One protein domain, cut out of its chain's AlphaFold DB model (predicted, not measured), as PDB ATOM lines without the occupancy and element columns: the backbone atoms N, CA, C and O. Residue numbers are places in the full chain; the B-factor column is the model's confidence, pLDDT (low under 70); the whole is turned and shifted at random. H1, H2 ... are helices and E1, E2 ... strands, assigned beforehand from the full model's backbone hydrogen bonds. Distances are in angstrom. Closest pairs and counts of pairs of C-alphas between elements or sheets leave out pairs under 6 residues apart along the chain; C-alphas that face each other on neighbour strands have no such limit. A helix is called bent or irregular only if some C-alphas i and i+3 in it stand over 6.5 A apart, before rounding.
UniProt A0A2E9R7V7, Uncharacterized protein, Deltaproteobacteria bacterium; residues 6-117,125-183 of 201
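What this domain is: This is residues 6 to 117 and 125 to 183 of the 201 residues of an uncharacterized protein of Deltaproteobacteria bacterium (UniProt A0A2E9R7V7). One strongly twisted sheet of seven strands is curled like part of a barrel and wraps round one long helix, H2, while a short helix, H1, packs on H2 near the E3 and E2 end of the sheet. Between E1 and E2 runs a long stretch with no named element, residues 59 to 95, whose C-alphas lie 11 to 22 A from the mean of all C-alphas. The printed part has 171 residues, with two named helices and then seven named strands along the chain, H1 H2 E1 E2 E3 E4 E5 E6 E7. The sheet is mixed, in the order E3 E2 E1 E4 E5 E6 E7, and the class is mixed, helices and strands, with under half of the residues in named elements. The whole is compact, with a radius of gyration of the C-alphas of 15.6 A and spans of 43 by 33 by 27 A.

Where its parts are: H1 is residues 6 to 13, 9.6 A long, and begins at C-alpha 6 at (40.422, 83.626, 62.626). H1 is only just irregular: C-alphas 8 and 11 are 6.9 A apart. H2, residues 24 to 43, is the longest helix at 27.9 A and ends at C-alpha 43 at (58.811, 78.938, 63.392). E1 is residues 51 to 58, 22.6 A long, and E2 is residues 96 to 103, 23.5 A long. E3, residues 108 to 111, spans 10.1 A. E4 is residues 126 to 133, 23.1 A long; E5 is residues 141 to 149, 26.6 A long; E6 is residues 160 to 168, 26.1 A long. E7, residues 174 to 181, is 20.5 A long, bends by 53 degrees at residue 177 and ends at C-alpha 181 at (52.032, 74.958, 45.195).

How they stand to each other: From edge to edge of the sheet the strands' lines turn by 87 degrees and the way across it turns by 111 degrees. The edge strands are E3 and E7. E1 and E4 are parallel at 19 degrees, with N 54 and O 128 at 2.8 A, within hydrogen-bond range. E1 E2 E3 form a meander, each strand the antiparallel neighbour of the one before, with N 100 and O 53 at 2.9 A between E2 and E1 and N 101 and O 110 at 2.8 A between E2 and E3, both within hydrogen-bond range. E4 E5 E6 E7 form the other meander, with N 129 and O 147 at 2.8 A, N 144 and O 164 at 2.8 A, and N 177 and O 165 at 2.8 A. The sheet curls round H2, which is on it; the closest C-alphas of H2 and E7 are those of Leu 26 and Trp 174, 5.4 A apart. H2 and E4 are near each other. H1 is on the sheet too, at a height over the sheet of 8.2 A; H1 and H2 on one face of the sheet make two layers. H1 and H2 touch, H2 with residues 27 to 32 alone, at a steep tilt of 61 degrees, opposite ways; their closest C-alphas, those of His 6 and Cys 28, are 5.2 A apart. E3 and E7 are apart. In H2 every O i to N i+4 pair is within hydrogen-bond range; in H1 2 of 4 are.

The domain as a whole: The two C-alphas farthest apart are those of Gly 73 and Pro 117, at 48.2 A. Residues 118 to 124 are not printed, and C-alphas 117 and 125 are 14.7 A apart across the cut, in the link from E3 to E4. Of the links that are printed whole, E1 to E2 is long, with 37 residues, and there residues 68 to 69 pair with residues 75 to 76, antiparallel. The mean pLDDT of the printed part is 80.6; residues 48 to 49, 61 to 73, 76 to 92, 113 to 117 and 182 to 183 are under 70.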
ATOM      1  N   HIS A   6      41.542  82.754  62.950       92.19
ATOM      2  CA  HIS A   6      40.422  83.626  62.626       92.19
ATOM      3  C   HIS A   6      40.034  84.561  63.783       92.19
ATOM      4  O   HIS A   6      39.566  85.663  63.522       92.19
ATOM      5  N   GLN A   7      40.275  84.189  65.046       93.06
ATOM      6  CA  GLN A   7      39.992  85.045  66.205       93.06
ATOM      7  C   GLN A   7      40.903  86.279  66.278       93.06
ATOM      8  O   GLN A   7      40.492  87.293  66.834       93.06
ATOM      9  N   TYR A   8      42.101  86.229  65.686       90.31
ATOM     10  CA  TYR A   8      43.006  87.383  65.604       90.31
ATOM     11  C   TYR A   8      42.609  88.348  64.486       90.31
ATOM     12  O   TYR A   8      42.781  89.557  64.615       90.31
ATOM     13  N   PHE A   9      42.095  87.822  63.372       93.25
ATOM     14  CA  PHE A   9      41.867  88.615  62.164       93.25
ATOM     15  C   PHE A   9      40.414  89.071  62.018       93.25
ATOM     16  O   PHE A   9      40.164  90.239  61.728       93.25
ATOM     17  N   LEU A  10      39.443  88.177  62.232       91.94
ATOM     18  CA  LEU A  10      38.034  88.453  61.948       91.94
ATOM     19  C   LEU A  10      37.456  89.657  62.690       91.94
ATOM     20  O   LEU A  10      36.752  90.417  62.029       91.94
ATOM     21  N   PRO A  11      37.754  89.910  63.981       92.00
ATOM     22  CA  PRO A  11      37.238  91.101  64.658       92.00
ATOM     23  C   PRO A  11      37.572  92.406  63.924       92.00
ATOM     24  O   PRO A  11      36.797  93.358  63.959       92.00
ATOM     25  N   HIS A  12      38.700  92.430  63.213       90.06
ATOM     26  CA  HIS A  12      39.180  93.584  62.463       90.06
ATOM     27  C   HIS A  12      38.794  93.560  60.985       90.06
ATOM     28  O   HIS A  12      38.738  94.608  60.351       90.06
ATOM     29  N   LEU A  13      38.498  92.383  60.440       89.88
ATOM     30  CA  LEU A  13      38.012  92.218  59.072       89.88
ATOM     31  C   LEU A  13      36.501  92.424  58.952       89.88
ATOM     32  O   LEU A  13      36.020  92.763  57.878       89.88
ATOM     33  N   ASN A  14      35.745  92.237  60.038       86.81
ATOM     34  CA  ASN A  14      34.284  92.158  59.999       86.81
ATOM     35  C   ASN A  14      33.601  93.417  59.443       86.81
ATOM     36  O   ASN A  14      32.513  93.316  58.890       86.81
ATOM     37  N   HIS A  15      34.227  94.594  59.555       87.25
ATOM     38  CA  HIS A  15      33.671  95.829  58.987       87.25
ATOM     39  C   HIS A  15      33.733  95.870  57.450       87.25
ATOM     40  O   HIS A  15      32.920  96.551  56.830       87.25
ATOM     41  N   HIS A  16      34.635  95.089  56.849       86.06
ATOM     42  CA  HIS A  16      34.747  94.921  55.400       86.06
ATOM     43  C   HIS A  16      33.922  93.745  54.859       86.06
ATOM     44  O   HIS A  16      33.650  93.684  53.660       86.06
ATOM     45  N   LEU A  17      33.557  92.785  55.715       84.81
ATOM     46  CA  LEU A  17      32.793  91.605  55.315       84.81
ATOM     47  C   LEU A  17      31.307  91.942  55.225       84.81
ATOM     48  O   LEU A  17      30.662  92.301  56.210       84.81
ATOM     49  N   HIS A  18      30.720  91.752  54.049       80.94
ATOM     50  CA  HIS A  18      29.285  91.918  53.884       80.94
ATOM     51  C   HIS A  18      28.599  90.582  54.151       80.94
ATOM     52  O   HIS A  18      28.610  89.713  53.290       80.94
ATOM     53  N   GLY A  19      27.948  90.409  55.307       73.06
ATOM     54  CA  GLY A  19      27.366  89.114  55.714       73.06
ATOM     55  C   GLY A  19      26.385  88.464  54.718       73.06
ATOM     56  O   GLY A  19      26.213  87.252  54.733       73.06
ATOM     57  N   ALA A  20      25.771  89.238  53.815       76.56
ATOM     58  CA  ALA A  20      24.919  88.712  52.739       76.56
ATOM     59  C   ALA A  20      25.689  88.298  51.467       76.56
ATOM     60  O   ALA A  20      25.144  87.616  50.597       76.56
ATOM     61  N   LEU A  21      26.929  88.757  51.314       83.62
ATOM     62  CA  LEU A  21      27.764  88.532  50.138       83.62
ATOM     63  C   LEU A  21      28.940  87.608  50.443       83.62
ATOM     64  O   LEU A  21      29.313  86.833  49.569       83.62
ATOM     65  N   ASP A  22      29.480  87.623  51.655       86.38
ATOM     66  CA  ASP A  22      30.686  86.895  52.027       86.38
ATOM     67  C   ASP A  22      30.383  85.782  53.033       86.38
ATOM     68  O   ASP A  22      29.724  85.982  54.050       86.38
ATOM     69  N   ALA A  23      30.872  84.579  52.742       90.12
ATOM     70  CA  ALA A  23      30.667  83.408  53.580       90.12
ATOM     71  C   ALA A  23      31.636  83.429  54.772       90.12
ATOM     72  O   ALA A  23      32.748  82.919  54.660       90.12
ATOM     73  N   THR A  24      31.231  83.967  55.927       91.88
ATOM     74  CA  THR A  24      32.083  84.056  57.136       91.88
ATOM     75  C   THR A  24      32.750  82.726  57.503       91.88
ATOM     76  O   THR A  24      33.919  82.699  57.873       91.88
ATOM     77  N   HIS A  25      32.051  81.603  57.332       93.69
ATOM     78  CA  HIS A  25      32.599  80.275  57.615       93.69
ATOM     79  C   HIS A  25      33.770  79.878  56.702       93.69
ATOM     80  O   HIS A  25      34.707  79.239  57.174       93.69
ATOM     81  N   LEU A  26      33.772  80.305  55.434       93.75
ATOM     82  CA  LEU A  26      34.933  80.140  54.555       93.75
ATOM     83  C   LEU A  26      36.133  80.917  55.098       93.75
ATOM     84  O   LEU A  26      37.240  80.388  55.120       93.75
ATOM     85  N   TRP A  27      35.918  82.155  55.549       94.69
ATOM     86  CA  TRP A  27      36.978  82.977  56.130       94.69
ATOM     87  C   TRP A  27      37.567  82.336  57.380       94.69
ATOM     88  O   TRP A  27      38.786  82.267  57.488       94.69
ATOM     89  N   CYS A  28      36.732  81.808  58.282       94.88
ATOM     90  CA  CYS A  28      37.210  81.072  59.453       94.88
ATOM     91  C   CYS A  28      38.117  79.903  59.048       94.88
ATOM     92  O   CYS A  28      39.277  79.862  59.453       94.88
ATOM     93  N   SER A  29      37.605  78.992  58.210       95.44
ATOM     94  CA  SER A  29      38.340  77.794  57.789       95.44
ATOM     95  C   SER A  29      39.641  78.140  57.067       95.44
ATOM     96  O   SER A  29      40.681  77.536  57.330       95.44
ATOM     97  N   ALA A  30      39.601  79.121  56.165       95.75
ATOM     98  CA  ALA A  30      40.765  79.513  55.386       95.75
ATOM     99  C   ALA A  30      41.828  80.211  56.229       95.75
ATOM    100  O   ALA A  30      42.999  79.866  56.108       95.75
ATOM    101  N   LEU A  31      41.441  81.151  57.097       96.50
ATOM    102  CA  LEU A  31      42.384  81.822  57.991       96.50
ATOM    103  C   LEU A  31      43.049  80.817  58.931       96.50
ATOM    104  O   LEU A  31      44.265  80.837  59.068       96.50
ATOM    105  N   ASP A  32      42.282  79.904  59.525       95.88
ATOM    106  CA  ASP A  32      42.854  78.875  60.392       95.88
ATOM    107  C   ASP A  32      43.836  77.980  59.644       95.88
ATOM    108  O   ASP A  32      44.945  77.767  60.124       95.88
ATOM    109  N   THR A  33      43.465  77.497  58.460       95.44
ATOM    110  CA  THR A  33      44.322  76.620  57.652       95.44
ATOM    111  C   THR A  33      45.616  77.331  57.245       95.44
ATOM    112  O   THR A  33      46.712  76.888  57.573       95.44
ATOM    113  N   ILE A  34      45.488  78.478  56.576       95.94
ATOM    114  CA  ILE A  34      46.615  79.198  55.969       95.94
ATOM    115  C   ILE A  34      47.585  79.700  57.036       95.94
ATOM    116  O   ILE A  34      48.798  79.667  56.838       95.94
ATOM    117  N   PHE A  35      47.078  80.184  58.172       96.06
ATOM    118  CA  PHE A  35      47.952  80.725  59.206       96.06
ATOM    119  C   PHE A  35      48.584  79.659  60.100       96.06
ATOM    120  O   PHE A  35      49.640  79.942  60.665       96.06
ATOM    121  N   HIS A  36      48.039  78.438  60.168       94.06
ATOM    122  CA  HIS A  36      48.793  77.300  60.705       94.06
ATOM    123  C   HIS A  36      49.999  76.971  59.812       94.06
ATOM    124  O   HIS A  36      51.115  76.864  60.323       94.06
ATOM    125  N   ASP A  37      49.815  76.907  58.488       93.50
ATOM    126  CA  ASP A  37      50.928  76.691  57.551       93.50
ATOM    127  C   ASP A  37      51.955  77.829  57.644       93.50
ATOM    128  O   ASP A  37      53.164  77.604  57.747       93.50
ATOM    129  N   ALA A  38      51.484  79.078  57.700       93.25
ATOM    130  CA  ALA A  38      52.350  80.236  57.879       93.25
ATOM    131  C   ALA A  38      53.127  80.171  59.199       93.25
ATOM    132  O   ALA A  38      54.326  80.446  59.212       93.25
ATOM    133  N   GLN A  39      52.481  79.787  60.306       92.12
ATOM    134  CA  GLN A  39      53.149  79.624  61.598       92.12
ATOM    135  C   GLN A  39      54.272  78.594  61.504       92.12
ATOM    136  O   GLN A  39      55.377  78.873  61.974       92.12
ATOM    137  N   TYR A  40      54.023  77.452  60.858       91.25
ATOM    138  CA  TYR A  40      55.047  76.440  60.626       91.25
ATOM    139  C   TYR A  40      56.246  77.025  59.865       91.25
ATOM    140  O   TYR A  40      57.391  76.870  60.299       91.25
ATOM    141  N   LEU A  41      56.004  77.768  58.779       91.69
ATOM    142  CA  LEU A  41      57.073  78.412  58.010       91.69
ATOM    143  C   LEU A  41      57.870  79.416  58.854       91.69
ATOM    144  O   LEU A  41      59.100  79.436  58.809       91.69
ATOM    145  N   ILE A  42      57.182  80.236  59.648       91.00
ATOM    146  CA  ILE A  42      57.793  81.263  60.496       91.00
ATOM    147  C   ILE A  42      58.630  80.630  61.613       91.00
ATOM    148  O   ILE A  42      59.757  81.060  61.863       91.00
ATOM    149  N   GLN A  43      58.114  79.604  62.290       89.19
ATOM    150  CA  GLN A  43      58.811  78.938  63.392       89.19
ATOM    151  C   GLN A  43      60.072  78.211  62.919       89.19
ATOM    152  O   GLN A  43      61.080  78.222  63.626       89.19
ATOM    153  N   ASN A  44      60.054  77.662  61.707       88.88
ATOM    154  CA  ASN A  44      61.203  76.985  61.110       88.88
ATOM    155  C   ASN A  44      62.133  77.930  60.327       88.88
ATOM    156  O   ASN A  44      63.086  77.481  59.692       88.88
ATOM    157  N   SER A  45      61.891  79.244  60.375       84.81
ATOM    158  CA  SER A  45      62.768  80.230  59.749       84.81
ATOM    159  C   SER A  45      63.999  80.532  60.612       84.81
ATOM    160  O   SER A  45      63.853  80.791  61.814       84.81
ATOM    161  N   PRO A  46      65.201  80.629  60.010       75.19
ATOM    162  CA  PRO A  46      66.387  81.125  60.705       75.19
ATOM    163  C   PRO A  46      66.282  82.617  61.067       75.19
ATOM    164  O   PRO A  46      67.042  83.098  61.902       75.19
ATOM    165  N   ASN A  47      65.354  83.367  60.456       71.38
ATOM    166  CA  ASN A  47      65.224  84.807  60.645       71.38
ATOM    167  C   ASN A  47      63.752  85.211  60.821       71.38
ATOM    168  O   ASN A  47      63.071  85.615  59.887       71.38
ATOM    169  N   ARG A  48      63.261  85.122  62.062       68.44
ATOM    170  CA  ARG A  48      61.854  85.391  62.428       68.44
ATOM    171  C   ARG A  48      61.487  86.880  62.497       68.44
ATOM    172  O   ARG A  48      60.430  87.235  63.017       68.44
ATOM    173  N   GLN A  49      62.379  87.767  62.066       67.69
ATOM    174  CA  GLN A  49      62.211  89.206  62.235       67.69
ATOM    175  C   GLN A  49      61.573  89.834  60.988       67.69
ATOM    176  O   GLN A  49      61.987  89.550  59.871       67.69
ATOM    177  N   HIS A  50      60.633  90.765  61.192       83.19
ATOM    178  CA  HIS A  50      60.008  91.594  60.139       83.19
ATOM    179  C   HIS A  50      59.112  90.821  59.159       83.19
ATOM    180  O   HIS A  50      59.180  91.026  57.948       83.19
ATOM    181  N   ILE A  51      58.242  89.966  59.697       90.00
ATOM    182  CA  ILE A  51      57.177  89.308  58.935       90.00
ATOM    183  C   ILE A  51      55.882  90.111  59.054       90.00
ATOM    184  O   ILE A  51      55.452  90.474  60.155       90.00
ATOM    185  N   THR A  52      55.245  90.357  57.918       92.62
ATOM    186  CA  THR A  52      53.890  90.894  57.828       92.62
ATOM    187  C   THR A  52      52.988  89.980  57.022       92.62
ATOM    188  O   THR A  52      53.442  89.096  56.296       92.62
ATOM    189  N   THR A  53      51.689  90.194  57.161       94.19
ATOM    190  CA  THR A  53      50.693  89.593  56.287       94.19
ATOM    191  C   THR A  53      49.716  90.648  55.809       94.19
ATOM    192  O   THR A  53      49.355  91.556  56.557       94.19
ATOM    193  N   THR A  54      49.292  90.514  54.561       93.38
ATOM    194  CA  THR A  54      48.232  91.304  53.951       93.38
ATOM    195  C   THR A  54      47.068  90.374  53.657       93.38
ATOM    196  O   THR A  54      47.252  89.411  52.920       93.38
ATOM    197  N   ILE A  55      45.882  90.658  54.190       94.50
ATOM    198  CA  ILE A  55      44.663  89.885  53.920       94.50
ATOM    199  C   ILE A  55      43.694  90.796  53.179       94.50
ATOM    200  O   ILE A  55      43.401  91.890  53.662       94.50
ATOM    201  N   GLY A  56      43.195  90.366  52.023       91.69
ATOM    202  CA  GLY A  56      42.281  91.179  51.226       91.69
ATOM    203  C   GLY A  56      41.364  90.379  50.315       91.69
ATOM    204  O   GLY A  56      41.517  89.168  50.145       91.69
ATOM    205  N   VAL A  57      40.412  91.086  49.712       89.75
ATOM    206  CA  VAL A  57      39.403  90.534  48.796       89.75
ATOM    207  C   VAL A  57      39.659  90.997  47.381       89.75
ATOM    208  O   VAL A  57      40.058  92.135  47.165       89.75
ATOM    209  N   CYS A  58      39.391  90.128  46.413       86.56
ATOM    210  CA  CYS A  58      39.445  90.473  45.009       86.56
ATOM    211  C   CYS A  58      38.165  90.068  44.261       86.56
ATOM    212  O   CYS A  58      37.838  88.882  44.140       86.56
ATOM    213  N   SER A  59      37.463  91.055  43.704       81.06
ATOM    214  CA  SER A  59      36.293  90.858  42.840       81.06
ATOM    215  C   SER A  59      36.638  90.463  41.400       81.06
ATOM    216  O   SER A  59      35.780  89.928  40.691       81.06
ATOM    217  N   HIS A  60      37.887  90.680  40.979       72.00
ATOM    218  CA  HIS A  60      38.370  90.473  39.610       72.00
ATOM    219  C   HIS A  60      38.827  89.043  39.300       72.00
ATOM    220  O   HIS A  60      39.367  88.791  38.221       72.00
ATOM    221  N   TRP A  61      38.618  88.086  40.206       68.75
ATOM    222  CA  TRP A  61      38.954  86.694  39.924       68.75
ATOM    223  C   TRP A  61      38.201  86.169  38.708       68.75
ATOM    224  O   TRP A  61      36.969  86.145  38.644       68.75
ATOM    225  N   LEU A  62      38.995  85.788  37.708       50.16
ATOM    226  CA  LEU A  62      38.505  85.420  36.396       50.16
ATOM    227  C   LEU A  62      37.673  84.135  36.487       50.16
ATOM    228  O   LEU A  62      37.940  83.217  37.261       50.16
ATOM    229  N   ARG A  63      36.576  84.155  35.732       50.31
ATOM    230  CA  ARG A  63      35.392  83.316  35.917       50.31
ATOM    231  C   ARG A  63      35.710  81.806  36.024       50.31
ATOM    232  O   ARG A  63      36.488  81.298  35.219       50.31
ATOM    233  N   PRO A  64      34.954  81.043  36.844       44.81
ATOM    234  CA  PRO A  64      35.052  79.577  36.998       44.81
ATOM    235  C   PRO A  64      34.954  78.715  35.727       44.81
ATOM    236  O   PRO A  64      35.158  77.502  35.779       44.81
ATOM    237  N   HIS A  65      34.561  79.301  34.598       42.16
ATOM    238  CA  HIS A  65      34.151  78.564  33.406       42.16
ATOM    239  C   HIS A  65      35.229  78.454  32.324       42.16
ATOM    240  O   HIS A  65      35.045  77.664  31.407       42.16
ATOM    241  N   GLN A  66      36.333  79.203  32.411       52.66
ATOM    242  CA  GLN A  66      37.349  79.212  31.346       52.66
ATOM    243  C   GLN A  66      38.521  78.269  31.620       52.66
ATOM    244  O   GLN A  66      38.992  77.600  30.707       52.66
ATOM    245  N   THR A  67      38.947  78.150  32.878       56.31
ATOM    246  CA  THR A  67      40.039  77.250  33.267       56.31
ATOM    247  C   THR A  67      39.710  76.638  34.625       56.31
ATOM    248  O   THR A  67      39.226  77.335  35.519       56.31
ATOM    249  N   ARG A  68      39.919  75.326  34.775       63.62
ATOM    250  CA  ARG A  68      39.576  74.585  35.997       63.62
ATOM    251  C   ARG A  68      40.787  73.848  36.547       63.62
ATOM    252  O   ARG A  68      41.464  73.139  35.808       63.62
ATOM    253  N   TRP A  69      40.992  73.941  37.855       68.06
ATOM    254  CA  TRP A  69      41.855  73.018  38.583       68.06
ATOM    255  C   TRP A  69      41.097  71.709  38.774       68.06
ATOM    256  O   TRP A  69      40.131  71.689  39.520       68.06
ATOM    257  N   LYS A  70      41.477  70.619  38.104       63.34
ATOM    258  CA  LYS A  70      40.683  69.375  38.121       63.34
ATOM    259  C   LYS A  70      40.715  68.584  39.440       63.34
ATOM    260  O   LYS A  70      39.963  67.620  39.548       63.34
ATOM    261  N   ALA A  71      41.543  68.958  40.419       61.72
ATOM    262  CA  ALA A  71      41.568  68.271  41.711       61.72
ATOM    263  C   ALA A  71      40.189  68.327  42.400       61.72
ATOM    264  O   ALA A  71      39.462  69.314  42.261       61.72
ATOM    265  N   SER A  72      39.825  67.239  43.087       61.03
ATOM    266  CA  SER A  72      38.620  67.096  43.927       61.03
ATOM    267  C   SER A  72      37.328  67.665  43.311       61.03
ATOM    268  O   SER A  72      36.590  68.428  43.937       61.03
ATOM    269  N   GLY A  73      37.051  67.323  42.047       64.44
ATOM    270  CA  GLY A  73      35.802  67.682  41.355       64.44
ATOM    271  C   GLY A  73      35.810  69.024  40.613       64.44
ATOM    272  O   GLY A  73      34.802  69.385  40.008       64.44
ATOM    273  N   GLY A  74      36.938  69.741  40.584       71.62
ATOM    274  CA  GLY A  74      37.102  70.925  39.743       71.62
ATOM    275  C   GLY A  74      36.902  72.250  40.480       71.62
ATOM    276  O   GLY A  74      35.772  72.602  40.802       71.62
ATOM    277  N   PHE A  75      37.957  73.046  40.641       73.19
ATOM    278  CA  PHE A  75      37.887  74.412  41.166       73.19
ATOM    279  C   PHE A  75      38.092  75.453  40.069       73.19
ATOM    280  O   PHE A  75      38.789  75.207  39.083       73.19
ATOM    281  N   ALA A  76      37.480  76.628  40.239       65.50
ATOM    282  CA  ALA A  76      37.757  77.784  39.395       65.50
ATOM    283  C   ALA A  76      39.251  78.096  39.468       65.50
ATOM    284  O   ALA A  76      39.784  78.270  40.562       65.50
ATOM    285  N   TRP A  77      39.929  78.134  38.324       62.94
ATOM    286  CA  TRP A  77      41.339  78.472  38.327       62.94
ATOM    287  C   TRP A  77      41.498  79.986  38.514       62.94
ATOM    288  O   TRP A  77      40.989  80.745  37.685       62.94
ATOM    289  N   PRO A  78      42.209  80.454  39.548       58.34
ATOM    290  CA  PRO A  78      42.367  81.879  39.824       58.34
ATOM    291  C   PRO A  78      43.445  82.520  38.922       58.34
ATOM    292  O   PRO A  78      44.308  83.249  39.402       58.34
ATOM    293  N   ILE A  79      43.433  82.255  37.605       55.47
ATOM    294  CA  ILE A  79      44.226  83.052  36.651       55.47
ATOM    295  C   ILE A  79      43.345  84.145  36.081       55.47
ATOM    296  O   ILE A  79      42.344  83.874  35.422       55.47
ATOM    297  N   GLY A  80      43.819  85.375  36.238       46.97
ATOM    298  CA  GLY A  80      43.376  86.516  35.449       46.97
ATOM    299  C   GLY A  80      44.399  87.626  35.256       46.97
ATOM    300  O   GLY A  80      44.207  88.519  34.435       46.97
ATOM    301  N   TYR A  81      45.516  87.526  35.962       50.62
ATOM    302  CA  TYR A  81      46.575  88.514  35.994       50.62
ATOM    303  C   TYR A  81      47.655  88.082  35.002       50.62
ATOM    304  O   TYR A  81      48.410  87.149  35.254       50.62
ATOM    305  N   LYS A  82      47.668  88.701  33.814       42.88
ATOM    306  CA  LYS A  82      48.628  88.405  32.729       42.88
ATOM    307  C   LYS A  82      50.009  89.046  32.948       42.88
ATOM    308  O   LYS A  82      50.847  89.011  32.051       42.88
ATOM    309  N   GLY A  83      50.235  89.686  34.092       48.56
ATOM    310  CA  GLY A  83      51.490  90.350  34.411       48.56
ATOM    311  C   GLY A  83      52.539  89.427  35.014       48.56
ATOM    312  O   GLY A  83      52.245  88.364  35.554       48.56
ATOM    313  N   HIS A  84      53.788  89.886  34.976       49.75
ATOM    314  CA  HIS A  84      54.869  89.304  35.763       49.75
ATOM    315  C   HIS A  84      54.469  89.289  37.254       49.75
ATOM    316  O   HIS A  84      53.886  90.279  37.701       49.75
ATOM    317  N   PRO A  85      54.812  88.267  38.058       49.41
ATOM    318  CA  PRO A  85      54.461  88.220  39.482       49.41
ATOM    319  C   PRO A  85      54.941  89.451  40.277       49.41
ATOM    320  O   PRO A  85      54.351  89.826  41.279       49.41
ATOM    321  N   LEU A  86      56.001  90.131  39.834       48.34
ATOM    322  CA  LEU A  86      56.479  91.395  40.435       48.34
ATOM    323  C   LEU A  86      55.860  92.670  39.823       48.34
ATOM    324  O   LEU A  86      56.220  93.777  40.209       48.34
ATOM    325  N   SER A  87      54.965  92.535  38.849       44.22
ATOM    326  CA  SER A  87      54.254  93.652  38.221       44.22
ATOM    327  C   SER A  87      52.859  93.808  38.824       44.22
ATOM    328  O   SER A  87      52.237  92.827  39.229       44.22
ATOM    329  N   ARG A  88      52.336  95.040  38.827       43.22
ATOM    330  CA  ARG A  88      50.968  95.340  39.289       43.22
ATOM    331  C   ARG A  88      49.895  94.513  38.570       43.22
ATOM    332  O   ARG A  88      48.884  94.203  39.172       43.22
ATOM    333  N   SER A  89      50.145  94.102  37.327       42.19
ATOM    334  CA  SER A  89      49.235  93.274  36.530       42.19
ATOM    335  C   SER A  89      49.360  91.765  36.784       42.19
ATOM    336  O   SER A  89      48.649  91.001  36.133       42.19
ATOM    337  N   GLY A  90      50.275  91.327  37.664       50.97
ATOM    338  CA  GLY A  90      50.475  89.932  38.091       50.97
ATOM    339  C   GLY A  90      50.006  89.644  39.524       50.97
ATOM    340  O   GLY A  90      50.119  88.512  39.988       50.97
ATOM    341  N   LEU A  91      49.499  90.659  40.229       60.19
ATOM    342  CA  LEU A  91      48.974  90.561  41.589       60.19
ATOM    343  C   LEU A  91      47.451  90.721  41.583       60.19
ATOM    344  O   LEU A  91      46.934  91.472  40.757       60.19
ATOM    345  N   PRO A  92      46.729  90.078  42.518       67.12
ATOM    346  CA  PRO A  92      45.330  90.396  42.737       67.12
ATOM    347  C   PRO A  92      45.159  91.873  43.091       67.12
ATOM    348  O   PRO A  92      45.760  92.361  44.047       67.12
ATOM    349  N   GLU A  93      44.333  92.580  42.326       76.00
ATOM    350  CA  GLU A  93      43.895  93.929  42.682       76.00
ATOM    351  C   GLU A  93      42.843  93.818  43.782       76.00
ATOM    352  O   GLU A  93      41.737  93.328  43.545       76.00
ATOM    353  N   TYR A  94      43.224  94.208  44.998       84.75
ATOM    354  CA  TYR A  94      42.343  94.134  46.152       84.75
ATOM    355  C   TYR A  94      41.258  95.211  46.089       84.75
ATOM    356  O   TYR A  94      41.575  96.392  45.955       84.75
ATOM    357  N   ASP A  95      39.998  94.813  46.273       86.94
ATOM    358  CA  ASP A  95      38.900  95.754  46.529       86.94
ATOM    359  C   ASP A  95      39.142  96.468  47.870       86.94
ATOM    360  O   ASP A  95      38.929  97.670  48.013       86.94
ATOM    361  N   TRP A  96      39.647  95.707  48.845       89.38
ATOM    362  CA  TRP A  96      40.156  96.179  50.124       89.38
ATOM    363  C   TRP A  96      41.168  95.171  50.679       89.38
ATOM    364  O   TRP A  96      41.146  93.982  50.339       89.38
ATOM    365  N   TYR A  97      42.060  95.647  51.545       91.56
ATOM    366  CA  TYR A  97      42.981  94.801  52.293       91.56
ATOM    367  C   TYR A  97      43.334  95.437  53.635       91.56
ATOM    368  O   TYR A  97      43.274  96.655  53.805       91.56
ATOM    369  N   GLU A  98      43.768  94.599  54.561       92.19
ATOM    370  CA  GLU A  98      44.326  94.994  55.849       92.19
ATOM    371  C   GLU A  98      45.694  94.334  56.039       92.19
ATOM    372  O   GLU A  98      46.036  93.366  55.353       92.19
ATOM    373  N   THR A  99      46.524  94.892  56.921       91.75
ATOM    374  CA  THR A  99      47.887  94.396  57.162       91.75
ATOM    375  C   THR A  99      48.151  94.188  58.649       91.75
ATOM    376  O   THR A  99      47.786  95.004  59.495       91.75
ATOM    377  N   TRP A 100      48.823  93.081  58.952       92.94
ATOM    378  CA  TRP A 100      49.269  92.713  60.289       92.94
ATOM    379  C   TRP A 100      50.765  92.459  60.288       92.94
ATOM    380  O   TRP A 100      51.372  92.118  59.272       92.94
ATOM    381  N   ARG A 101      51.354  92.583  61.469       91.88
ATOM    382  CA  ARG A 101      52.734  92.240  61.756       91.88
ATOM    383  C   ARG A 101      52.781  91.081  62.736       91.88
ATOM    384  O   ARG A 101      52.015  91.040  63.695       91.88
ATOM    385  N   TRP A 102      53.709  90.169  62.494       91.06
ATOM    386  CA  TRP A 102      54.034  89.108  63.432       91.06
ATOM    387  C   TRP A 102      54.847  89.664  64.605       91.06
ATOM    388  O   TRP A 102      55.912  90.265  64.408       91.06
ATOM    389  N   ASP A 103      54.352  89.457  65.821       88.50
ATOM    390  CA  ASP A 103      55.112  89.635  67.050       88.50
ATOM    391  C   ASP A 103      55.889  88.347  67.336       88.50
ATOM    392  O   ASP A 103      55.318  87.318  67.691       88.50
ATOM    393  N   SER A 104      57.210  88.389  67.163       85.81
ATOM    394  CA  SER A 104      58.059  87.212  67.353       85.81
ATOM    395  C   SER A 104      58.242  86.805  68.816       85.81
ATOM    396  O   SER A 104      58.669  85.677  69.057       85.81
ATOM    397  N   ILE A 105      57.994  87.715  69.763       85.62
ATOM    398  CA  ILE A 105      58.160  87.461  71.199       85.62
ATOM    399  C   ILE A 105      56.919  86.740  71.710       85.62
ATOM    400  O   ILE A 105      57.020  85.651  72.267       85.62
ATOM    401  N   GLU A 106      55.752  87.326  71.465       87.44
ATOM    402  CA  GLU A 106      54.477  86.771  71.924       87.44
ATOM    403  C   GLU A 106      53.910  85.699  70.988       87.44
ATOM    404  O   GLU A 106      52.984  84.985  71.359       87.44
ATOM    405  N   GLN A 107      54.473  85.565  69.786       87.06
ATOM    406  CA  GLN A 107      54.005  84.654  68.742       87.06
ATOM    407  C   GLN A 107      52.541  84.894  68.353       87.06
ATOM    408  O   GLN A 107      51.753  83.959  68.192       87.06
ATOM    409  N   VAL A 108      52.179  86.166  68.183       89.62
ATOM    410  CA  VAL A 108      50.828  86.590  67.798       89.62
ATOM    411  C   VAL A 108      50.862  87.576  66.637       89.62
ATOM    412  O   VAL A 108      51.836  88.300  66.426       89.62
ATOM    413  N   TRP A 109      49.767  87.633  65.885       91.50
ATOM    414  CA  TRP A 109      49.563  88.661  64.868       91.50
ATOM    415  C   TRP A 109      48.978  89.919  65.503       91.50
ATOM    416  O   TRP A 109      47.983  89.850  66.222       91.50
ATOM    417  N   ARG A 110      49.572  91.076  65.209       90.00
ATOM    418  CA  ARG A 110      49.095  92.390  65.660       90.00
ATOM    419  C   ARG A 110      48.810  93.289  64.469       90.00
ATOM    420  O   ARG A 110      49.537  93.241  63.477       90.00
ATOM    421  N   ILE A 111      47.768  94.113  64.555       84.44
ATOM    422  CA  ILE A 111      47.508  95.124  63.524       84.44
ATOM    423  C   ILE A 111      48.715  96.044  63.419       84.44
ATOM    424  O   ILE A 111      49.258  96.500  64.425       84.44
ATOM    425  N   THR A 112      49.135  96.328  62.188       75.44
ATOM    426  CA  THR A 112      50.075  97.421  61.970       75.44
ATOM    427  C   THR A 112      49.333  98.738  62.119       75.44
ATOM    428  O   THR A 112      48.542  99.098  61.246       75.44
ATOM    429  N   ASP A 113      49.611  99.481  63.188       63.31
ATOM    430  CA  ASP A 113      49.203 100.877  63.245       63.31
ATOM    431  C   ASP A 113      49.805 101.603  62.038       63.31
ATOM    432  O   ASP A 113      51.020 101.566  61.803       63.31
ATOM    433  N   LYS A 114      48.955 102.294  61.268       54.34
ATOM    434  CA  LYS A 114      49.361 103.102  60.100       54.34
ATOM    435  C   LYS A 114      50.387 104.196  60.459       54.34
ATOM    436  O   LYS A 114      50.935 104.842  59.571       54.34
ATOM    437  N   THR A 115      50.641 104.404  61.751       42.84
ATOM    438  CA  THR A 115      51.553 105.386  62.341       42.84
ATOM    439  C   THR A 115      52.915 104.819  62.748       42.84
ATOM    440  O   THR A 115      53.734 105.578  63.270       42.84
ATOM    441  N   SER A 116      53.208 103.530  62.515       43.12
ATOM    442  CA  SER A 116      54.518 102.986  62.892       43.12
ATOM    443  C   SER A 116      55.649 103.766  62.193       43.12
ATOM    444  O   SER A 116      55.526 104.085  61.003       43.12
ATOM    445  N   PRO A 117      56.731 104.138  62.907       40.06
ATOM    446  CA  PRO A 117      57.674 105.135  62.423       40.06
ATOM    447  C   PRO A 117      58.287 104.692  61.096       40.06
ATOM    448  O   PRO A 117      58.776 103.569  60.982       40.06
ATOM    449  N   GLN A 125      61.489  92.980  54.447       77.88
ATOM    450  CA  GLN A 125      60.247  92.645  55.116       77.88
ATOM    451  C   GLN A 125      59.592  91.521  54.320       77.88
ATOM    452  O   GLN A 125      59.318  91.686  53.130       77.88
ATOM    453  N   MET A 126      59.389  90.375  54.964       88.00
ATOM    454  CA  MET A 126      58.690  89.255  54.347       88.00
ATOM    455  C   MET A 126      57.195  89.489  54.478       88.00
ATOM    456  O   MET A 126      56.714  89.758  55.577       88.00
ATOM    457  N   ASN A 127      56.466  89.373  53.376       90.62
ATOM    458  CA  ASN A 127      55.023  89.550  53.375       90.62
ATOM    459  C   ASN A 127      54.312  88.298  52.877       90.62
ATOM    460  O   ASN A 127      54.571  87.864  51.756       90.62
ATOM    461  N   LEU A 128      53.383  87.783  53.680       93.69
ATOM    462  CA  LEU A 128      52.380  86.814  53.251       93.69
ATOM    463  C   LEU A 128      51.127  87.552  52.778       93.69
ATOM    464  O   LEU A 128      50.352  88.057  53.587       93.69
ATOM    465  N   SER A 129      50.907  87.600  51.474       92.50
ATOM    466  CA  SER A 129      49.651  88.055  50.884       92.50
ATOM    467  C   SER A 129      48.643  86.909  50.858       92.50
ATOM    468  O   SER A 129      48.951  85.853  50.320       92.50
ATOM    469  N   VAL A 130      47.445  87.126  51.396       94.19
ATOM    470  CA  VAL A 130      46.305  86.202  51.391       94.19
ATOM    471  C   VAL A 130      45.141  86.894  50.691       94.19
ATOM    472  O   VAL A 130      44.686  87.960  51.103       94.19
ATOM    473  N   THR A 131      44.665  86.302  49.605       91.06
ATOM    474  CA  THR A 131      43.628  86.873  48.747       91.06
ATOM    475  C   THR A 131      42.415  85.964  48.720       91.06
ATOM    476  O   THR A 131      42.494  84.826  48.259       91.06
ATOM    477  N   PHE A 132      41.281  86.507  49.146       91.44
ATOM    478  CA  PHE A 132      39.973  85.869  49.081       91.44
ATOM    479  C   PHE A 132      39.205  86.279  47.814       91.44
ATOM    480  O   PHE A 132      39.338  87.421  47.361       91.44
ATOM    481  N   PRO A 133      38.352  85.395  47.262       88.31
ATOM    482  CA  PRO A 133      37.364  85.813  46.274       88.31
ATOM    483  C   PRO A 133      36.313  86.707  46.929       88.31
ATOM    484  O   PRO A 133      35.885  86.440  48.053       88.31
ATOM    485  N   ALA A 134      35.819  87.705  46.202       87.00
ATOM    486  CA  ALA A 134      34.625  88.439  46.619       87.00
ATOM    487  C   ALA A 134      33.346  87.598  46.452       87.00
ATOM    488  O   ALA A 134      33.271  86.736  45.573       87.00
ATOM    489  N   ARG A 135      32.289  87.936  47.204       85.62
ATOM    490  CA  ARG A 135      30.917  87.408  47.020       85.62
ATOM    491  C   ARG A 135      30.790  85.893  47.242       85.62
ATOM    492  O   ARG A 135      29.999  85.206  46.586       85.62
ATOM    493  N   THR A 136      31.556  85.375  48.197       87.88
ATOM    494  CA  THR A 136      31.675  83.940  48.507       87.88
ATOM    495  C   THR A 136      30.397  83.259  48.982       87.88
ATOM    496  O   THR A 136      30.268  82.051  48.798       87.88
ATOM    497  N   ALA A 137      29.416  83.996  49.508       87.06
ATOM    498  CA  ALA A 137      28.139  83.436  49.958       87.06
ATOM    499  C   ALA A 137      27.345  82.752  48.828       87.06
ATOM    500  O   ALA A 137      26.556  81.846  49.083       87.06
ATOM    501  N   ARG A 138      27.572  83.148  47.568       84.88
ATOM    502  CA  ARG A 138      26.886  82.590  46.387       84.88
ATOM    503  C   ARG A 138      27.602  81.386  45.776       84.88
ATOM    504  O   ARG A 138      27.206  80.910  44.712       84.88
ATOM    505  N   HIS A 139      28.691  80.931  46.386       85.50
ATOM    506  CA  HIS A 139      29.560  79.914  45.814       85.50
ATOM    507  C   HIS A 139      29.521  78.627  46.638       85.50
ATOM    508  O   HIS A 139      29.425  78.649  47.858       85.50
ATOM    509  N   GLN A 140      29.611  77.490  45.946       89.25
ATOM    510  CA  GLN A 140      29.768  76.163  46.563       89.25
ATOM    511  C   GLN A 140      31.245  75.758  46.690       89.25
ATOM    512  O   GLN A 140      31.581  74.731  47.274       89.25
ATOM    513  N   GLN A 141      32.137  76.548  46.095       88.00
ATOM    514  CA  GLN A 141      33.572  76.321  46.086       88.00
ATOM    515  C   GLN A 141      34.314  77.646  45.913       88.00
ATOM    516  O   GLN A 141      33.830  78.544  45.224       88.00
ATOM    517  N   ALA A 142      35.488  77.749  46.519       87.81
ATOM    518  CA  ALA A 142      36.342  78.927  46.490       87.81
ATOM    519  C   ALA A 142      37.810  78.488  46.509       87.81
ATOM    520  O   ALA A 142      38.120  77.408  46.998       87.81
ATOM    521  N   VAL A 143      38.717  79.305  45.977       87.69
ATOM    522  CA  VAL A 143      40.158  79.009  45.996       87.69
ATOM    523  C   VAL A 143      40.887  80.187  46.595       87.69
ATOM    524  O   VAL A 143      41.030  81.169  45.903       87.69
ATOM    525  N   VAL A 144      41.360  80.130  47.831       89.94
ATOM    526  CA  VAL A 144      42.127  81.234  48.424       89.94
ATOM    527  C   VAL A 144      43.552  81.218  47.872       89.94
ATOM    528  O   VAL A 144      44.198  80.174  47.857       89.94
ATOM    529  N   HIS A 145      44.035  82.361  47.389       88.69
ATOM    530  CA  HIS A 145      45.395  82.506  46.864       88.69
ATOM    531  C   HIS A 145      46.308  83.067  47.949       88.69
ATOM    532  O   HIS A 145      45.967  84.075  48.570       88.69
ATOM    533  N   THR A 146      47.479  82.468  48.133       91.44
ATOM    534  CA  THR A 146      48.513  82.990  49.022       91.44
ATOM    535  C   THR A 146      49.827  83.178  48.286       91.44
ATOM    536  O   THR A 146      50.134  82.499  47.303       91.44
ATOM    537  N   ARG A 147      50.622  84.133  48.763       89.81
ATOM    538  CA  ARG A 147      51.955  84.376  48.231       89.81
ATOM    539  C   ARG A 147      52.877  84.982  49.267       89.81
ATOM    540  O   ARG A 147      52.543  85.997  49.872       89.81
ATOM    541  N   TRP A 148      54.074  84.433  49.375       90.25
ATOM    542  CA  TRP A 148      55.169  85.045  50.110       90.25
ATOM    543  C   TRP A 148      56.050  85.902  49.198       90.25
ATOM    544  O   TRP A 148      56.401  85.494  48.093       90.25
ATOM    545  N   THR A 149      56.420  87.096  49.660       86.50
ATOM    546  CA  THR A 149      57.328  88.020  48.959       86.50
ATOM    547  C   THR A 149      58.426  88.509  49.913       86.50
ATOM    548  O   THR A 149      58.093  88.876  51.040       86.50
ATOM    549  N   PRO A 150      59.710  88.565  49.499       84.44
ATOM    550  CA  PRO A 150      60.252  88.118  48.204       84.44
ATOM    551  C   PRO A 150      60.335  86.586  48.053       84.44
ATOM    552  O   PRO A 150      60.518  86.098  46.943       84.44
ATOM    553  N   GLY A 151      60.158  85.852  49.148       85.00
ATOM    554  CA  GLY A 151      60.099  84.397  49.227       85.00
ATOM    555  C   GLY A 151      59.589  83.985  50.607       85.00
ATOM    556  O   GLY A 151      59.230  84.852  51.411       85.00
ATOM    557  N   SER A 152      59.532  82.686  50.896       88.94
ATOM    558  CA  SER A 152      59.024  82.205  52.189       88.94
ATOM    559  C   SER A 152      60.038  82.398  53.329       88.94
ATOM    560  O   SER A 152      61.240  82.519  53.070       88.94
ATOM    561  N   PRO A 153      59.604  82.362  54.603       88.75
ATOM    562  CA  PRO A 153      60.509  82.465  55.748       88.75
ATOM    563  C   PRO A 153      61.607  81.396  55.790       88.75
ATOM    564  O   PRO A 153      62.685  81.650  56.327       88.75
ATOM    565  N   ILE A 154      61.359  80.214  55.219       88.69
ATOM    566  CA  ILE A 154      62.351  79.133  55.126       88.69
ATOM    567  C   ILE A 154      63.222  79.297  53.871       88.69
ATOM    568  O   ILE A 154      64.410  78.985  53.897       88.69
ATOM    569  N   LYS A 155      62.653  79.806  52.771       85.56
ATOM    570  CA  LYS A 155      63.326  79.948  51.476       85.56
ATOM    571  C   LYS A 155      63.144  81.357  50.909       85.56
ATOM    572  O   LYS A 155      62.312  81.604  50.041       85.56
ATOM    573  N   THR A 156      63.965  82.293  51.374       81.12
ATOM    574  CA  THR A 156      63.781  83.738  51.130       81.12
ATOM    575  C   THR A 156      63.966  84.183  49.676       81.12
ATOM    576  O   THR A 156      63.558  85.287  49.329       81.12
ATOM    577  N   ASN A 157      64.580  83.343  48.836       78.56
ATOM    578  CA  ASN A 157      64.849  83.617  47.419       78.56
ATOM    579  C   ASN A 157      64.004  82.752  46.469       78.56
ATOM    580  O   ASN A 157      64.187  82.824  45.255       78.56
ATOM    581  N   GLU A 158      63.109  81.919  47.005       81.31
ATOM    582  CA  GLU A 158      62.182  81.116  46.212       81.31
ATOM    583  C   GLU A 158      60.771  81.669  46.377       81.31
ATOM    584  O   GLU A 158      60.275  81.839  47.493       81.31
ATOM    585  N   GLU A 159      60.116  81.943  45.250       79.75
ATOM    586  CA  GLU A 159      58.705  82.306  45.251       79.75
ATOM    587  C   GLU A 159      57.888  81.144  45.821       79.75
ATOM    588  O   GLU A 159      57.938  80.024  45.310       79.75
ATOM    589  N   LEU A 160      57.125  81.426  46.876       87.50
ATOM    590  CA  LEU A 160      56.124  80.508  47.400       87.50
ATOM    591  C   LEU A 160      54.751  81.106  47.123       87.50
ATOM    592  O   LEU A 160      54.356  82.092  47.746       87.50
ATOM    593  N   LEU A 161      54.072  80.520  46.145       86.06
ATOM    594  CA  LEU A 161      52.720  80.861  45.739       86.06
ATOM    595  C   LEU A 161      51.866  79.607  45.859       86.06
ATOM    596  O   LEU A 161      52.203  78.567  45.283       86.06
ATOM    597  N   GLU A 162      50.771  79.717  46.598       88.38
ATOM    598  CA  GLU A 162      49.931  78.582  46.947       88.38
ATOM    599  C   GLU A 162      48.456  78.904  46.701       88.38
ATOM    600  O   GLU A 162      48.009  80.055  46.733       88.38
ATOM    601  N   TYR A 163      47.690  77.860  46.416       87.31
ATOM    602  CA  TYR A 163      46.253  77.930  46.223       87.31
ATOM    603  C   TYR A 163      45.576  76.912  47.127       87.31
ATOM    604  O   TYR A 163      45.864  75.720  47.046       87.31
ATOM    605  N   TYR A 164      44.643  77.384  47.943       91.19
ATOM    606  CA  TYR A 164      43.883  76.586  48.893       91.19
ATOM    607  C   TYR A 164      42.444  76.464  48.407       91.19
ATOM    608  O   TYR A 164      41.680  77.431  48.440       91.19
ATOM    609  N   ALA A 165      42.066  75.289  47.914       90.19
ATOM    610  CA  ALA A 165      40.725  75.030  47.412       90.19
ATOM    611  C   ALA A 165      39.792  74.575  48.533       90.19
ATOM    612  O   ALA A 165      39.988  73.518  49.126       90.19
ATOM    613  N   PHE A 166      38.736  75.347  48.767       91.62
ATOM    614  CA  PHE A 166      37.699  75.062  49.747       91.62
ATOM    615  C   PHE A 166      36.380  74.707  49.072       91.62
ATOM    616  O   PHE A 166      35.975  75.335  48.086       91.62
ATOM    617  N   ARG A 167      35.664  73.742  49.648       91.69
ATOM    618  CA  ARG A 167      34.319  73.346  49.226       91.69
ATOM    619  C   ARG A 167      33.335  73.523  50.371       91.69
ATOM    620  O   ARG A 167      33.627  73.186  51.517       91.69
ATOM    621  N   LYS A 168      32.160  74.048  50.039       92.56
ATOM    622  CA  LYS A 168      31.029  74.149  50.954       92.56
ATOM    623  C   LYS A 168      30.421  72.754  51.126       92.56
ATOM    624  O   LYS A 168      30.044  72.129  50.134       92.56
ATOM    625  N   LYS A 169      30.371  72.250  52.359       92.69
ATOM    626  CA  LYS A 169      29.700  70.981  52.706       92.69
ATOM    627  C   LYS A 169      28.247  71.225  53.095       92.69
ATOM    628  O   LYS A 169      27.368  70.473  52.694       92.69
ATOM    629  N   ASP A 170      28.015  72.319  53.812       91.44
ATOM    630  CA  ASP A 170      26.704  72.823  54.211       91.44
ATOM    631  C   ASP A 170      26.775  74.351  54.425       91.44
ATOM    632  O   ASP A 170      27.791  74.988  54.142       91.44
ATOM    633  N   GLU A 171      25.700  74.974  54.914       86.12
ATOM    634  CA  GLU A 171      25.631  76.429  55.133       86.12
ATOM    635  C   GLU A 171      26.689  76.999  56.094       86.12
ATOM    636  O   GLU A 171      27.065  78.166  55.967       86.12
ATOM    637  N   LYS A 172      27.202  76.191  57.022       89.88
ATOM    638  CA  LYS A 172      28.147  76.596  58.072       89.88
ATOM    639  C   LYS A 172      29.525  75.950  57.944       89.88
ATOM    640  O   LYS A 172      30.440  76.331  58.673       89.88
ATOM    641  N   THR A 173      29.694  75.022  57.011       92.44
ATOM    642  CA  THR A 173      30.904  74.208  56.916       92.44
ATOM    643  C   THR A 173      31.574  74.367  55.559       92.44
ATOM    644  O   THR A 173      31.020  74.019  54.514       92.44
ATOM    645  N   TRP A 174      32.816  74.850  55.595       94.44
ATOM    646  CA  TRP A 174      33.733  74.875  54.458       94.44
ATOM    647  C   TRP A 174      34.980  74.066  54.795       94.44
ATOM    648  O   TRP A 174      35.612  74.317  55.823       94.44
ATOM    649  N   THR A 175      35.346  73.129  53.925       93.88
ATOM    650  CA  THR A 175      36.500  72.239  54.115       93.88
ATOM    651  C   THR A 175      37.542  72.481  53.038       93.88
ATOM    652  O   THR A 175      37.194  72.705  51.877       93.88
ATOM    653  N   LEU A 176      38.819  72.429  53.419       93.44
ATOM    654  CA  LEU A 176      39.920  72.369  52.464       93.44
ATOM    655  C   LEU A 176      39.877  71.012  51.748       93.44
ATOM    656  O   LEU A 176      39.816  69.974  52.396       93.44
ATOM    657  N   GLU A 177      39.888  71.024  50.421       91.75
ATOM    658  CA  GLU A 177      39.808  69.825  49.572       91.75
ATOM    659  C   GLU A 177      41.097  69.558  48.799       91.75
ATOM    660  O   GLU A 177      41.337  68.430  48.370       91.75
ATOM    661  N   ALA A 178      41.887  70.601  48.546       86.94
ATOM    662  CA  ALA A 178      43.160  70.487  47.856       86.94
ATOM    663  C   ALA A 178      44.034  71.720  48.107       86.94
ATOM    664  O   ALA A 178      43.532  72.841  48.239       86.94
ATOM    665  N   THR A 179      45.349  71.517  48.068       87.88
ATOM    666  CA  THR A 179      46.352  72.582  47.968       87.88
ATOM    667  C   THR A 179      47.163  72.422  46.684       87.88
ATOM    668  O   THR A 179      47.353  71.317  46.170       87.88
ATOM    669  N   LEU A 180      47.590  73.541  46.109       82.75
ATOM    670  CA  LEU A 180      48.495  73.560  44.968       82.75
ATOM    671  C   LEU A 180      49.609  74.559  45.231       82.75
ATOM    672  O   LEU A 180      49.334  75.731  45.470       82.75
ATOM    673  N   HIS A 181      50.851  74.111  45.085       79.81
ATOM    674  CA  HIS A 181      52.032  74.958  45.195       79.81
ATOM    675  C   HIS A 181      52.616  75.184  43.800       79.81
ATOM    676  O   HIS A 181      52.924  74.232  43.080       79.81
ATOM    677  N   ASN A 182      52.781  76.444  43.403       65.12
ATOM    678  CA  ASN A 182      53.452  76.795  42.158       65.12
ATOM    679  C   ASN A 182      54.966  76.810  42.383       65.12
ATOM    680  O   ASN A 182      55.601  77.860  42.376       65.12
ATOM    681  N   GLN A 183      55.562  75.643  42.613       51.03
ATOM    682  CA  GLN A 183      56.992  75.513  42.389       51.03
ATOM    683  C   GLN A 183      57.203  75.163  40.918       51.03
ATOM    684  O   GLN A 183      56.657  74.188  40.400       51.03
TER     685      GLN A 183